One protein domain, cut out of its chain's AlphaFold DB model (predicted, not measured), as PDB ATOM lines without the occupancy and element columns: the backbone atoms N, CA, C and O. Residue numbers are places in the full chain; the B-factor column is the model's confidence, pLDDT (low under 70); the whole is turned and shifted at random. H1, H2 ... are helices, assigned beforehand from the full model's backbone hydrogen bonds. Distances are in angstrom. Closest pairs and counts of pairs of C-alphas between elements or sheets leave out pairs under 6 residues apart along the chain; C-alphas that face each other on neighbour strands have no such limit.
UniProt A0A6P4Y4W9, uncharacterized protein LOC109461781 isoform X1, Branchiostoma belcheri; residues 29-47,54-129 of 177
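Overview. This is residues 29 to 47 and 54 to 129 of the 177 residues of the protein "uncharacterized protein LOC109461781 isoform X1" of Branchiostoma belcheri (UniProt A0A6P4Y4W9). Four helices make an up-and-down bundle: H2 and H4 lie side by side, H1 and H5 cover them at a slant, and short H3 sits at one end. The printed part has 95 residues, five named helices, H1 to H5 in order, and no named strand: all helix, compact, radius of gyration of the C-alphas 13.0 A, spans 37 by 30 by 17 A.

Arrangement. H1, residues 29 to 43, touches H2, residues 54 to 73, opposite ways at 35.1 degrees, only just steep; closest C-alphas Val 42 and Thr 62, 6.9 A. H2 touches H4, residues 88 to 108, at a shallow 9 degrees; closest C-alphas Phe 68 and Pro 93, 5.4 A. H3, residues 77 to 80, is close but not clearly touching H4. H4 and H5, residues 112 to 127, form a hairpin. Every O i to N i+4 pair is within hydrogen-bond range in H2 and H5, 8 of 11 in H1, 15 of 17 in H4; H3 is too short.

Along the chain. H1 begins at C-alpha 29 (295.855, 258.558, 258.968); H5 ends at C-alpha 127 (289.903, 250.128, 248.284). H4 spans 29.6 A.

Size, cuts and confidence. Residues 48 to 53 are cut out, 10.4 A between C-alphas 47 and 54. Residues 29 to 47, 83 to 87 and 113 to 114 have pLDDT under 70.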
ATOM      1  N   GLU A  29     297.200 259.027 258.638       42.75
ATOM      2  CA  GLU A  29     295.855 258.558 258.968       42.75
ATOM      3  C   GLU A  29     295.382 257.339 258.159       42.75
ATOM      4  O   GLU A  29     294.730 256.475 258.745       42.75
ATOM      5  N   GLU A  30     295.713 257.184 256.869       45.81
ATOM      6  CA  GLU A  30     295.243 256.019 256.088       45.81
ATOM      7  C   GLU A  30     295.855 254.705 256.602       45.81
ATOM      8  O   GLU A  30     295.174 253.676 256.659       45.81
ATOM      9  N   SER A  31     297.102 254.759 257.086       45.00
ATOM     10  CA  SER A  31     297.821 253.612 257.656       45.00
ATOM     11  C   SER A  31     297.168 253.078 258.943       45.00
ATOM     12  O   SER A  31     297.074 251.865 259.139       45.00
ATOM     13  N   LYS A  32     296.629 253.960 259.798       46.47
ATOM     14  CA  LYS A  32     295.907 253.571 261.027       46.47
ATOM     15  C   LYS A  32     294.423 253.268 260.807       46.47
ATOM     16  O   LYS A  32     293.812 252.630 261.669       46.47
ATOM     17  N   PHE A  33     293.832 253.694 259.688       48.91
ATOM     18  CA  PHE A  33     292.404 253.501 259.399       48.91
ATOM     19  C   PHE A  33     292.090 252.183 258.676       48.91
ATOM     20  O   PHE A  33     291.000 251.627 258.852       48.91
ATOM     21  N   ALA A  34     293.038 251.652 257.898       56.25
ATOM     22  CA  ALA A  34     292.885 250.381 257.190       56.25
ATOM     23  C   ALA A  34     292.611 249.167 258.110       56.25
ATOM     24  O   ALA A  34     291.686 248.412 257.800       56.25
ATOM     25  N   PRO A  35     293.284 248.985 259.271       59.59
ATOM     26  CA  PRO A  35     293.134 247.780 260.092       59.59
ATOM     27  C   PRO A  35     291.717 247.584 260.643       59.59
ATOM     28  O   PRO A  35     291.191 246.478 260.605       59.59
ATOM     29  N   LYS A  36     291.055 248.659 261.103       63.62
ATOM     30  CA  LYS A  36     289.690 248.575 261.659       63.62
ATOM     31  C   LYS A  36     288.643 248.225 260.599       63.62
ATOM     32  O   LYS A  36     287.742 247.437 260.867       63.62
ATOM     33  N   ARG A  37     288.754 248.790 259.388       64.69
ATOM     34  CA  ARG A  37     287.831 248.463 258.283       64.69
ATOM     35  C   ARG A  37     288.095 247.067 257.722       64.69
ATOM     36  O   ARG A  37     287.148 246.358 257.396       64.69
ATOM     37  N   VAL A  38     289.360 246.658 257.663       65.88
ATOM     38  CA  VAL A  38     289.772 245.299 257.294       65.88
ATOM     39  C   VAL A  38     289.232 244.267 258.285       65.88
ATOM     40  O   VAL A  38     288.687 243.255 257.860       65.88
ATOM     41  N   TRP A  39     289.284 244.544 259.587       63.59
ATOM     42  CA  TRP A  39     288.712 243.656 260.600       63.59
ATOM     43  C   TRP A  39     287.201 243.470 260.408       63.59
ATOM     44  O   TRP A  39     286.722 242.344 260.323       63.59
ATOM     45  N   SER A  40     286.469 244.563 260.160       63.62
ATOM     46  CA  SER A  40     285.031 244.490 259.855       63.62
ATOM     47  C   SER A  40     284.709 243.713 258.568       63.62
ATOM     48  O   SER A  40     283.621 243.160 258.431       63.62
ATOM     49  N   ALA A  41     285.646 243.652 257.614       62.25
ATOM     50  CA  ALA A  41     285.504 242.876 256.385       62.25
ATOM     51  C   ALA A  41     285.624 241.365 256.632       62.25
ATOM     52  O   ALA A  41     284.919 240.586 255.989       62.25
ATOM     53  N   VAL A  42     286.501 240.969 257.557       63.56
ATOM     54  CA  VAL A  42     286.679 239.578 257.989       63.56
ATOM     55  C   VAL A  42     285.504 239.151 258.872       63.56
ATOM     56  O   VAL A  42     284.895 238.126 258.583       63.56
ATOM     57  N   GLU A  43     285.091 239.984 259.833       64.69
ATOM     58  CA  GLU A  43     283.910 239.737 260.679       64.69
ATOM     59  C   GLU A  43     282.617 239.626 259.851       64.69
ATOM     60  O   GLU A  43     281.812 238.715 260.028       64.69
ATOM     61  N   ALA A  44     282.423 240.488 258.846       56.78
ATOM     62  CA  ALA A  44     281.269 240.389 257.946       56.78
ATOM     63  C   ALA A  44     281.272 239.109 257.084       56.78
ATOM     64  O   ALA A  44     280.243 238.748 256.499       56.78
ATOM     65  N   ALA A  45     282.411 238.420 256.977       58.00
ATOM     66  CA  ALA A  45     282.520 237.161 256.258       58.00
ATOM     67  C   ALA A  45     282.120 235.938 257.109       58.00
ATOM     68  O   ALA A  45     281.788 234.910 256.515       58.00
ATOM     69  N   GLU A  46     282.032 236.064 258.441       59.09
ATOM     70  CA  GLU A  46     281.900 235.003 259.468       59.09
ATOM     71  C   GLU A  46     280.648 234.108 259.420       59.09
ATOM     72  O   GLU A  46     280.414 233.306 260.322       59.09
ATOM     73  N   ALA A  47     279.841 234.139 258.361       53.75
ATOM     74  CA  ALA A  47     278.825 233.107 258.164       53.75
ATOM     75  C   ALA A  47     279.487 231.795 257.694       53.75
ATOM     76  O   ALA A  47     279.385 231.427 256.521       53.75
ATOM     77  N   VAL A  54     287.604 227.889 263.418       83.62
ATOM     78  CA  VAL A  54     287.254 229.244 262.963       83.62
ATOM     79  C   VAL A  54     288.197 230.319 263.509       83.62
ATOM     80  O   VAL A  54     288.479 231.294 262.814       83.62
ATOM     81  N   GLU A  55     288.711 230.148 264.729       84.81
ATOM     82  CA  GLU A  55     289.582 231.135 265.373       84.81
ATOM     83  C   GLU A  55     290.933 231.206 264.653       84.81
ATOM     84  O   GLU A  55     291.368 232.286 264.240       84.81
ATOM     85  N   THR A  56     291.543 230.048 264.392       87.25
ATOM     86  CA  THR A  56     292.789 229.959 263.626       87.25
ATOM     87  C   THR A  56     292.593 230.404 262.177       87.25
ATOM     88  O   THR A  56     293.432 231.130 261.636       87.25
ATOM     89  N   TYR A  57     291.469 230.037 261.545       85.88
ATOM     90  CA  TYR A  57     291.128 230.504 260.197       85.88
ATOM     91  C   TYR A  57     291.068 232.032 260.131       85.88
ATOM     92  O   TYR A  57     291.702 232.642 259.266       85.88
ATOM     93  N   ASN A  58     290.353 232.662 261.066       84.00
ATOM     94  CA  ASN A  58     290.204 234.113 261.121       84.00
ATOM     95  C   ASN A  58     291.544 234.816 261.367       84.00
ATOM     96  O   ASN A  58     291.831 235.828 260.719       84.00
ATOM     97  N   ALA A  59     292.394 234.276 262.244       86.38
ATOM     98  CA  ALA A  59     293.725 234.821 262.495       86.38
ATOM     99  C   ALA A  59     294.597 234.808 261.225       86.38
ATOM    100  O   ALA A  59     295.178 235.833 260.851       86.38
ATOM    101  N   TYR A  60     294.642 233.681 260.507       89.62
ATOM    102  CA  TYR A  60     295.416 233.595 259.271       89.62
ATOM    103  C   TYR A  60     294.810 234.414 258.130       89.62
ATOM    104  O   TYR A  60     295.548 235.100 257.421       89.62
ATOM    105  N   MET A  61     293.484 234.414 257.971       87.56
ATOM    106  CA  MET A  61     292.838 235.253 256.963       87.56
ATOM    107  C   MET A  61     293.060 236.735 257.225       87.56
ATOM    108  O   MET A  61     293.294 237.482 256.278       87.56
ATOM    109  N   THR A  62     293.070 237.165 258.486       87.50
ATOM    110  CA  THR A  62     293.435 238.541 258.838       87.50
ATOM    111  C   THR A  62     294.837 238.872 258.338       87.50
ATOM    112  O   THR A  62     295.024 239.904 257.699       87.50
ATOM    113  N   SER A  63     295.809 237.979 258.539       90.62
ATOM    114  CA  SER A  63     297.170 238.154 258.014       90.62
ATOM    115  C   SER A  63     297.205 238.260 256.480       90.62
ATOM    116  O   SER A  63     297.826 239.177 255.930       90.62
ATOM    117  N   CYS A  64     296.464 237.395 255.774       91.31
ATOM    118  CA  CYS A  64     296.328 237.463 254.314       91.31
ATOM    119  C   CYS A  64     295.772 238.819 253.855       91.31
ATOM    120  O   CYS A  64     296.272 239.419 252.901       91.31
ATOM    121  N   VAL A  65     294.737 239.317 254.536       90.81
ATOM    122  CA  VAL A  65     294.079 240.576 254.176       90.81
ATOM    123  C   VAL A  65     294.935 241.792 254.531       90.81
ATOM    124  O   VAL A  65     294.961 242.750 253.762       90.81
ATOM    125  N   LEU A  66     295.671 241.768 255.643       90.38
ATOM    126  CA  LEU A  66     296.622 242.828 255.991       90.38
ATOM    127  C   LEU A  66     297.732 242.942 254.943       90.38
ATOM    128  O   LEU A  66     298.028 244.044 254.492       90.38
ATOM    129  N   THR A  67     298.266 241.806 254.489       91.38
ATOM    130  CA  THR A  67     299.265 241.778 253.409       91.38
ATOM    131  C   THR A  67     298.694 242.353 252.110       91.38
ATOM    132  O   THR A  67     299.338 243.160 251.446       91.38
ATOM    133  N   PHE A  68     297.452 241.995 251.761       91.44
ATOM    134  CA  PHE A  68     296.757 242.592 250.618       91.44
ATOM    135  C   PHE A  68     296.594 244.110 250.772       91.44
ATOM    136  O   PHE A  68     296.839 244.854 249.825       91.44
ATOM    137  N   ALA A  69     296.170 244.572 251.949       89.88
ATOM    138  CA  ALA A  69     295.967 245.988 252.226       89.88
ATOM    139  C   ALA A  69     297.275 246.775 252.088       89.88
ATOM    140  O   ALA A  69     297.269 247.855 251.502       89.88
ATOM    141  N   GLU A  70     298.389 246.228 252.573       89.69
ATOM    142  CA  GLU A  70     299.718 246.811 252.403       89.69
ATOM    143  C   GLU A  70     300.114 246.879 250.920       89.69
ATOM    144  O   GLU A  70     300.411 247.962 250.414       89.69
ATOM    145  N   ASP A  71     300.019 245.754 250.203       88.50
ATOM    146  CA  ASP A  71     300.342 245.665 248.776       88.50
ATOM    147  C   ASP A  71     299.510 246.668 247.943       88.50
ATOM    148  O   ASP A  71     300.035 247.319 247.040       88.50
ATOM    149  N   VAL A  72     298.217 246.836 248.246       87.12
ATOM    150  CA  VAL A  72     297.308 247.755 247.534       87.12
ATOM    151  C   VAL A  72     297.490 249.217 247.947       87.12
ATOM    152  O   VAL A  72     297.260 250.113 247.129       87.12
ATOM    153  N   SER A  73     297.912 249.487 249.181       85.38
ATOM    154  CA  SER A  73     298.200 250.852 249.644       85.38
ATOM    155  C   SER A  73     299.472 251.408 249.007       85.38
ATOM    156  O   SER A  73     299.558 252.606 248.761       85.38
ATOM    157  N   GLN A  74     300.424 250.540 248.655       85.94
ATOM    158  CA  GLN A  74     301.602 250.917 247.866       85.94
ATOM    159  C   GLN A  74     301.262 251.226 246.396       85.94
ATOM    160  O   GLN A  74     302.055 251.852 245.691       85.94
ATOM    161  N   LEU A  75     300.085 250.810 245.911       82.38
ATOM    162  CA  LEU A  75     299.588 251.190 244.592       82.38
ATOM    163  C   LEU A  75     298.932 252.573 244.655       82.38
ATOM    164  O   LEU A  75     297.991 252.792 245.419       82.38
ATOM    165  N   GLY A  76     299.373 253.487 243.790       77.62
ATOM    166  CA  GLY A  76     298.675 254.753 243.572       77.62
ATOM    167  C   GLY A  76     297.247 254.547 243.045       77.62
ATOM    168  O   GLY A  76     296.937 253.544 242.400       77.62
ATOM    169  N   ASN A  77     296.367 255.525 243.276       73.44
ATOM    170  CA  ASN A  77     294.955 255.449 242.869       73.44
ATOM    171  C   ASN A  77     294.776 255.146 241.372       73.44
ATOM    172  O   ASN A  77     293.909 254.357 240.992       73.44
ATOM    173  N   GLU A  78     295.634 255.722 240.527       72.69
ATOM    174  CA  GLU A  78     295.589 255.507 239.081       72.69
ATOM    175  C   GLU A  78     295.899 254.070 238.673       72.69
ATOM    176  O   GLU A  78     295.332 253.608 237.691       72.69
ATOM    177  N   THR A  79     296.770 253.357 239.397       77.62
ATOM    178  CA  THR A  79     297.149 251.972 239.075       77.62
ATOM    179  C   THR A  79     296.200 250.962 239.703       77.62
ATOM    180  O   THR A  79     295.931 249.922 239.101       77.62
ATOM    181  N   ARG A  80     295.637 251.286 240.874       80.31
ATOM    182  CA  ARG A  80     294.661 250.450 241.578       80.31
ATOM    183  C   ARG A  80     293.386 250.244 240.761       80.31
ATOM    184  O   ARG A  80     292.920 249.120 240.644       80.31
ATOM    185  N   CYS A  81     292.843 251.293 240.146       80.88
ATOM    186  CA  CYS A  81     291.587 251.207 239.391       80.88
ATOM    187  C   CYS A  81     291.713 250.582 237.993       80.88
ATOM    188  O   CYS A  81     290.731 250.507 237.251       80.88
ATOM    189  N   VAL A  82     292.907 250.135 237.602       75.25
ATOM    190  CA  VAL A  82     293.137 249.548 236.285       75.25
ATOM    191  C   VAL A  82     292.745 248.075 236.298       75.25
ATOM    192  O   VAL A  82     293.576 247.192 236.502       75.25
ATOM    193  N   TRP A  83     291.474 247.802 236.011       65.56
ATOM    194  CA  TRP A  83     290.950 246.449 235.842       65.56
ATOM    195  C   TRP A  83     290.220 246.308 234.498       65.56
ATOM    196  O   TRP A  83     289.388 247.160 234.192       65.56
ATOM    197  N   PRO A  84     290.461 245.271 233.676       55.81
ATOM    198  CA  PRO A  84     291.535 244.288 233.688       55.81
ATOM    199  C   PRO A  84     292.570 244.682 232.619       55.81
ATOM    200  O   PRO A  84     292.526 244.185 231.495       55.81
ATOM    201  N   LYS A  85     293.509 245.596 232.910       56.25
ATOM    202  CA  LYS A  85     294.711 245.634 232.056       56.25
ATOM    203  C   LYS A  85     295.636 244.507 232.515       56.25
ATOM    204  O   LYS A  85     295.717 244.269 233.718       56.25
ATOM    205  N   PRO A  86     296.395 243.867 231.612       55.03
ATOM    206  CA  PRO A  86     297.393 242.841 231.941       55.03
ATOM    207  C   PRO A  86     298.613 243.407 232.700       55.03
ATOM    208  O   PRO A  86     299.723 242.892 232.598       55.03
ATOM    209  N   SER A  87     298.433 244.493 233.453       63.50
ATOM    210  CA  SER A  87     299.427 244.978 234.389       63.50
ATOM    211  C   SER A  87     299.511 243.969 235.527       63.50
ATOM    212  O   SER A  87     298.673 243.955 236.430       63.50
ATOM    213  N   LEU A  88     300.545 243.126 235.484       70.88
ATOM    214  CA  LEU A  88     300.886 242.195 236.562       70.88
ATOM    215  C   LEU A  88     300.932 242.899 237.928       70.88
ATOM    216  O   LEU A  88     300.634 242.284 238.943       70.88
ATOM    217  N   VAL A  89     301.243 244.199 237.951       78.31
ATOM    218  CA  VAL A  89     301.328 245.018 239.166       78.31
ATOM    219  C   VAL A  89     299.970 245.176 239.861       78.31
ATOM    220  O   VAL A  89     299.909 245.057 241.078       78.31
ATOM    221  N   ALA A  90     298.879 245.385 239.115       76.44
ATOM    222  CA  ALA A  90     297.541 245.555 239.697       76.44
ATOM    223  C   ALA A  90     296.884 244.214 240.083       76.44
ATOM    224  O   ALA A  90     296.048 244.163 240.984       76.44
ATOM    225  N   LEU A  91     297.274 243.118 239.419       83.75
ATOM    226  CA  LEU A  91     296.746 241.769 239.669       83.75
ATOM    227  C   LEU A  91     297.457 241.036 240.813       83.75
ATOM    228  O   LEU A  91     296.849 240.190 241.470       83.75
ATOM    229  N   ARG A  92     298.731 241.347 241.064       87.81
ATOM    230  CA  ARG A  92     299.560 240.644 242.052       87.81
ATOM    231  C   ARG A  92     298.971 240.613 243.471       87.81
ATOM    232  O   ARG A  92     299.018 239.533 244.063       87.81
ATOM    233  N   PRO A  93     298.402 241.706 244.022       89.81
ATOM    234  CA  PRO A  93     297.822 241.666 245.365       89.81
ATOM    235  C   PRO A  93     296.661 240.668 245.452       89.81
ATOM    236  O   PRO A  93     296.579 239.885 246.395       89.81
ATOM    237  N   TYR A  94     295.809 240.621 244.422       88.62
ATOM    238  CA  TYR A  94     294.718 239.649 244.339       88.62
ATOM    239  C   TYR A  94     295.230 238.215 244.254       88.62
ATOM    240  O   TYR A  94     294.741 237.365 244.991       88.62
ATOM    241  N   GLN A  95     296.225 237.945 243.402       90.06
ATOM    242  CA  GLN A  95     296.817 236.607 243.280       90.06
ATOM    243  C   GLN A  95     297.341 236.117 244.633       90.06
ATOM    244  O   GLN A  95     296.923 235.059 245.101       90.06
ATOM    245  N   ARG A  96     298.141 236.941 245.321       92.25
ATOM    246  CA  ARG A  96     298.647 236.629 246.666       92.25
ATOM    247  C   ARG A  96     297.532 236.394 247.677       92.25
ATOM    248  O   ARG A  96     297.610 235.437 248.439       92.25
ATOM    249  N   LEU A  97     296.486 237.222 247.674       91.81
ATOM    250  CA  LEU A  97     295.342 237.039 248.568       91.81
ATOM    251  C   LEU A  97     294.629 235.707 248.302       91.81
ATOM    252  O   LEU A  97     294.325 234.982 249.245       91.81
ATOM    253  N   THR A  98     294.386 235.363 247.034       91.12
ATOM    254  CA  THR A  98     293.723 234.101 246.665       91.12
ATOM    255  C   THR A  98     294.569 232.872 247.003       91.12
ATOM    256  O   THR A  98     294.036 231.880 247.502       91.12
ATOM    257  N   GLU A  99     295.885 232.938 246.792       92.88
ATOM    258  CA  GLU A  99     296.830 231.879 247.156       92.88
ATOM    259  C   GLU A  99     296.903 231.704 248.676       92.88
ATOM    260  O   GLU A  99     296.798 230.580 249.166       92.88
ATOM    261  N   CYS A 100     297.005 232.810 249.419       92.88
ATOM    262  CA  CYS A 100     297.010 232.809 250.879       92.88
ATOM    263  C   CYS A 100     295.710 232.211 251.425       92.88
ATOM    264  O   CYS A 100     295.761 231.263 252.198       92.88
ATOM    265  N   ALA A 101     294.548 232.664 250.943       90.12
ATOM    266  CA  ALA A 101     293.256 232.130 251.368       90.12
ATOM    267  C   ALA A 101     293.116 230.625 251.095       90.12
ATOM    268  O   ALA A 101     292.635 229.887 251.948       90.12
ATOM    269  N   THR A 102     293.598 230.161 249.938       90.31
ATOM    270  CA  THR A 102     293.604 228.731 249.586       90.31
ATOM    271  C   THR A 102     294.522 227.919 250.505       90.31
ATOM    272  O   THR A 102     294.238 226.763 250.813       90.31
ATOM    273  N   LEU A 103     295.658 228.485 250.920       92.19
ATOM    274  CA  LEU A 103     296.550 227.840 251.880       92.19
ATOM    275  C   LEU A 103     295.900 227.764 253.264       92.19
ATOM    276  O   LEU A 103     295.944 226.709 253.887       92.19
ATOM    277  N   VAL A 104     295.277 228.854 253.717       90.25
ATOM    278  CA  VAL A 104     294.592 228.914 255.012       90.25
ATOM    279  C   VAL A 104     293.483 227.872 255.090       90.25
ATOM    280  O   VAL A 104     293.475 227.088 256.031       90.25
ATOM    281  N   GLY A 105     292.628 227.775 254.073       87.00
ATOM    282  CA  GLY A 105     291.589 226.748 254.027       87.00
ATOM    283  C   GLY A 105     292.091 225.327 254.115       87.00
ATOM    284  O   GLY A 105     291.534 224.514 254.847       87.00
ATOM    285  N   LYS A 106     293.186 225.030 253.408       89.56
ATOM    286  CA  LYS A 106     293.844 223.720 253.487       89.56
ATOM    287  C   LYS A 106     294.414 223.435 254.875       89.56
ATOM    288  O   LYS A 106     294.417 222.280 255.283       89.56
ATOM    289  N   LEU A 107     294.928 224.450 255.570       90.75
ATOM    290  CA  LEU A 107     295.522 224.296 256.900       90.75
ATOM    291  C   LEU A 107     294.471 224.107 257.995       90.75
ATOM    292  O   LEU A 107     294.726 223.382 258.951       90.75
ATOM    293  N   THR A 108     293.312 224.746 257.861       87.38
ATOM    294  CA  THR A 108     292.246 224.713 258.873       87.38
ATOM    295  C   THR A 108     291.101 223.763 258.521       87.38
ATOM    296  O   THR A 108     290.131 223.691 259.268       87.38
ATOM    297  N   ASP A 109     291.189 223.068 257.381       87.25
ATOM    298  CA  ASP A 109     290.127 222.221 256.815       87.25
ATOM    299  C   ASP A 109     288.796 222.984 256.623       87.25
ATOM    300  O   ASP A 109     287.708 222.495 256.925       87.25
ATOM    301  N   CYS A 110     288.883 224.232 256.144       81.62
ATOM    302  CA  CYS A 110     287.731 225.115 255.925       81.62
ATOM    303  C   CYS A 110     287.479 225.367 254.429       81.62
ATOM    304  O   CYS A 110     288.371 225.276 253.589       81.62
ATOM    305  N   ARG A 111     286.220 225.636 254.059       76.06
ATOM    306  CA  ARG A 111     285.760 225.614 252.657       76.06
ATOM    307  C   ARG A 111     285.794 226.990 251.972       76.06
ATOM    308  O   ARG A 111     284.781 227.672 251.865       76.06
ATOM    309  N   ASP A 112     286.938 227.380 251.430       70.81
ATOM    310  CA  ASP A 112     287.327 228.778 251.130       70.81
ATOM    311  C   ASP A 112     286.463 229.626 250.187       70.81
ATOM    312  O   ASP A 112     286.473 230.856 250.282       70.81
ATOM    313  N   ALA A 113     285.740 229.020 249.244       66.94
ATOM    314  CA  ALA A 113     285.196 229.754 248.096       66.94
ATOM    315  C   ALA A 113     284.154 230.832 248.472       66.94
ATOM    316  O   ALA A 113     284.122 231.917 247.881       66.94
ATOM    317  N   VAL A 114     283.309 230.560 249.473       64.25
ATOM    318  CA  VAL A 114     282.290 231.514 249.959       64.25
ATOM    319  C   VAL A 114     282.941 232.609 250.813       64.25
ATOM    320  O   VAL A 114     282.604 233.786 250.673       64.25
ATOM    321  N   VAL A 115     283.932 232.200 251.608       73.00
ATOM    322  CA  VAL A 115     284.944 233.008 252.303       73.00
ATOM    323  C   VAL A 115     285.437 234.206 251.544       73.00
ATOM    324  O   VAL A 115     285.104 235.378 251.746       73.00
ATOM    325  N   LEU A 116     286.248 233.802 250.585       80.69
ATOM    326  CA  LEU A 116     287.008 234.655 249.720       80.69
ATOM    327  C   LEU A 116     286.088 235.601 248.957       80.69
ATOM    328  O   LEU A 116     286.403 236.775 248.843       80.69
ATOM    329  N   SER A 117     284.910 235.144 248.529       81.69
ATOM    330  CA  SER A 117     283.936 235.996 247.836       81.69
ATOM    331  C   SER A 117     283.457 237.174 248.696       81.69
ATOM    332  O   SER A 117     283.361 238.300 248.201       81.69
ATOM    333  N   ARG A 118     283.186 236.956 249.993       82.44
ATOM    334  CA  ARG A 118     282.763 238.028 250.915       82.44
ATOM    335  C   ARG A 118     283.908 238.968 251.270       82.44
ATOM    336  O   ARG A 118     283.721 240.183 251.229       82.44
ATOM    337  N   VAL A 119     285.084 238.412 251.559       84.38
ATOM    338  CA  VAL A 119     286.302 239.190 251.832       84.38
ATOM    339  C   VAL A 119     286.647 240.066 250.632       84.38
ATOM    340  O   VAL A 119     286.826 241.270 250.784       84.38
ATOM    341  N   MET A 120     286.638 239.501 249.423       87.75
ATOM    342  CA  MET A 120     286.854 240.249 248.185       87.75
ATOM    343  C   MET A 120     285.840 241.383 248.045       87.75
ATOM    344  O   MET A 120     286.234 242.523 247.822       87.75
ATOM    345  N   LEU A 121     284.544 241.116 248.237       86.44
ATOM    346  CA  LEU A 121     283.520 242.160 248.155       86.44
ATOM    347  C   LEU A 121     283.773 243.304 249.148       86.44
ATOM    348  O   LEU A 121     283.630 244.477 248.796       86.44
ATOM    349  N   ALA A 122     284.148 242.982 250.384       87.31
ATOM    350  CA  ALA A 122     284.446 243.979 251.400       87.31
ATOM    351  C   ALA A 122     285.713 244.786 251.058       87.31
ATOM    352  O   ALA A 122     285.696 246.014 251.146       87.31
ATOM    353  N   LEU A 123     286.764 244.136 250.556       88.06
ATOM    354  CA  LEU A 123     287.972 244.809 250.075       88.06
ATOM    355  C   LEU A 123     287.694 245.725 248.884       88.06
ATOM    356  O   LEU A 123     288.179 246.855 248.854       88.06
ATOM    357  N   HIS A 124     286.844 245.299 247.949       87.44
ATOM    358  CA  HIS A 124     286.390 246.140 246.844       87.44
ATOM    359  C   HIS A 124     285.672 247.404 247.340       87.44
ATOM    360  O   HIS A 124     285.916 248.495 246.827       87.44
ATOM    361  N   ARG A 125     284.834 247.296 248.376       86.38
ATOM    362  CA  ARG A 125     284.159 248.459 248.978       86.38
ATOM    363  C   ARG A 125     285.119 249.410 249.688       86.38
ATOM    364  O   ARG A 125     284.836 250.601 249.742       86.38
ATOM    365  N   ILE A 126     286.218 248.903 250.242       87.38
ATOM    366  CA  ILE A 126     287.198 249.717 250.970       87.38
ATOM    367  C   ILE A 126     288.154 250.406 249.991       87.38
ATOM    368  O   ILE A 126     288.292 251.624 250.028       87.38
ATOM    369  N   PHE A 127     288.785 249.644 249.098       86.06
ATOM    370  CA  PHE A 127     289.903 250.128 248.284       86.06
ATOM    371  C   PHE A 127     289.499 250.636 246.893       86.06
ATOM    372  O   PHE A 127     290.254 251.400 246.295       86.06
ATOM    373  N   TYR A 128     288.326 250.238 246.380       87.00
ATOM    374  CA  TYR A 128     287.913 250.472 244.985       87.00
ATOM    375  C   TYR A 128     286.623 251.295 244.848       87.00
ATOM    376  O   TYR A 128     286.086 251.414 243.748       87.00
ATOM    377  N   VAL A 129     286.121 251.901 245.930       86.81
ATOM    378  CA  VAL A 129     284.880 252.703 245.908       86.81
ATOM    379  C   VAL A 129     284.937 253.886 244.932       86.81
ATOM    380  O   VAL A 129     283.915 254.257 244.360       86.81
TER     381      VAL A 129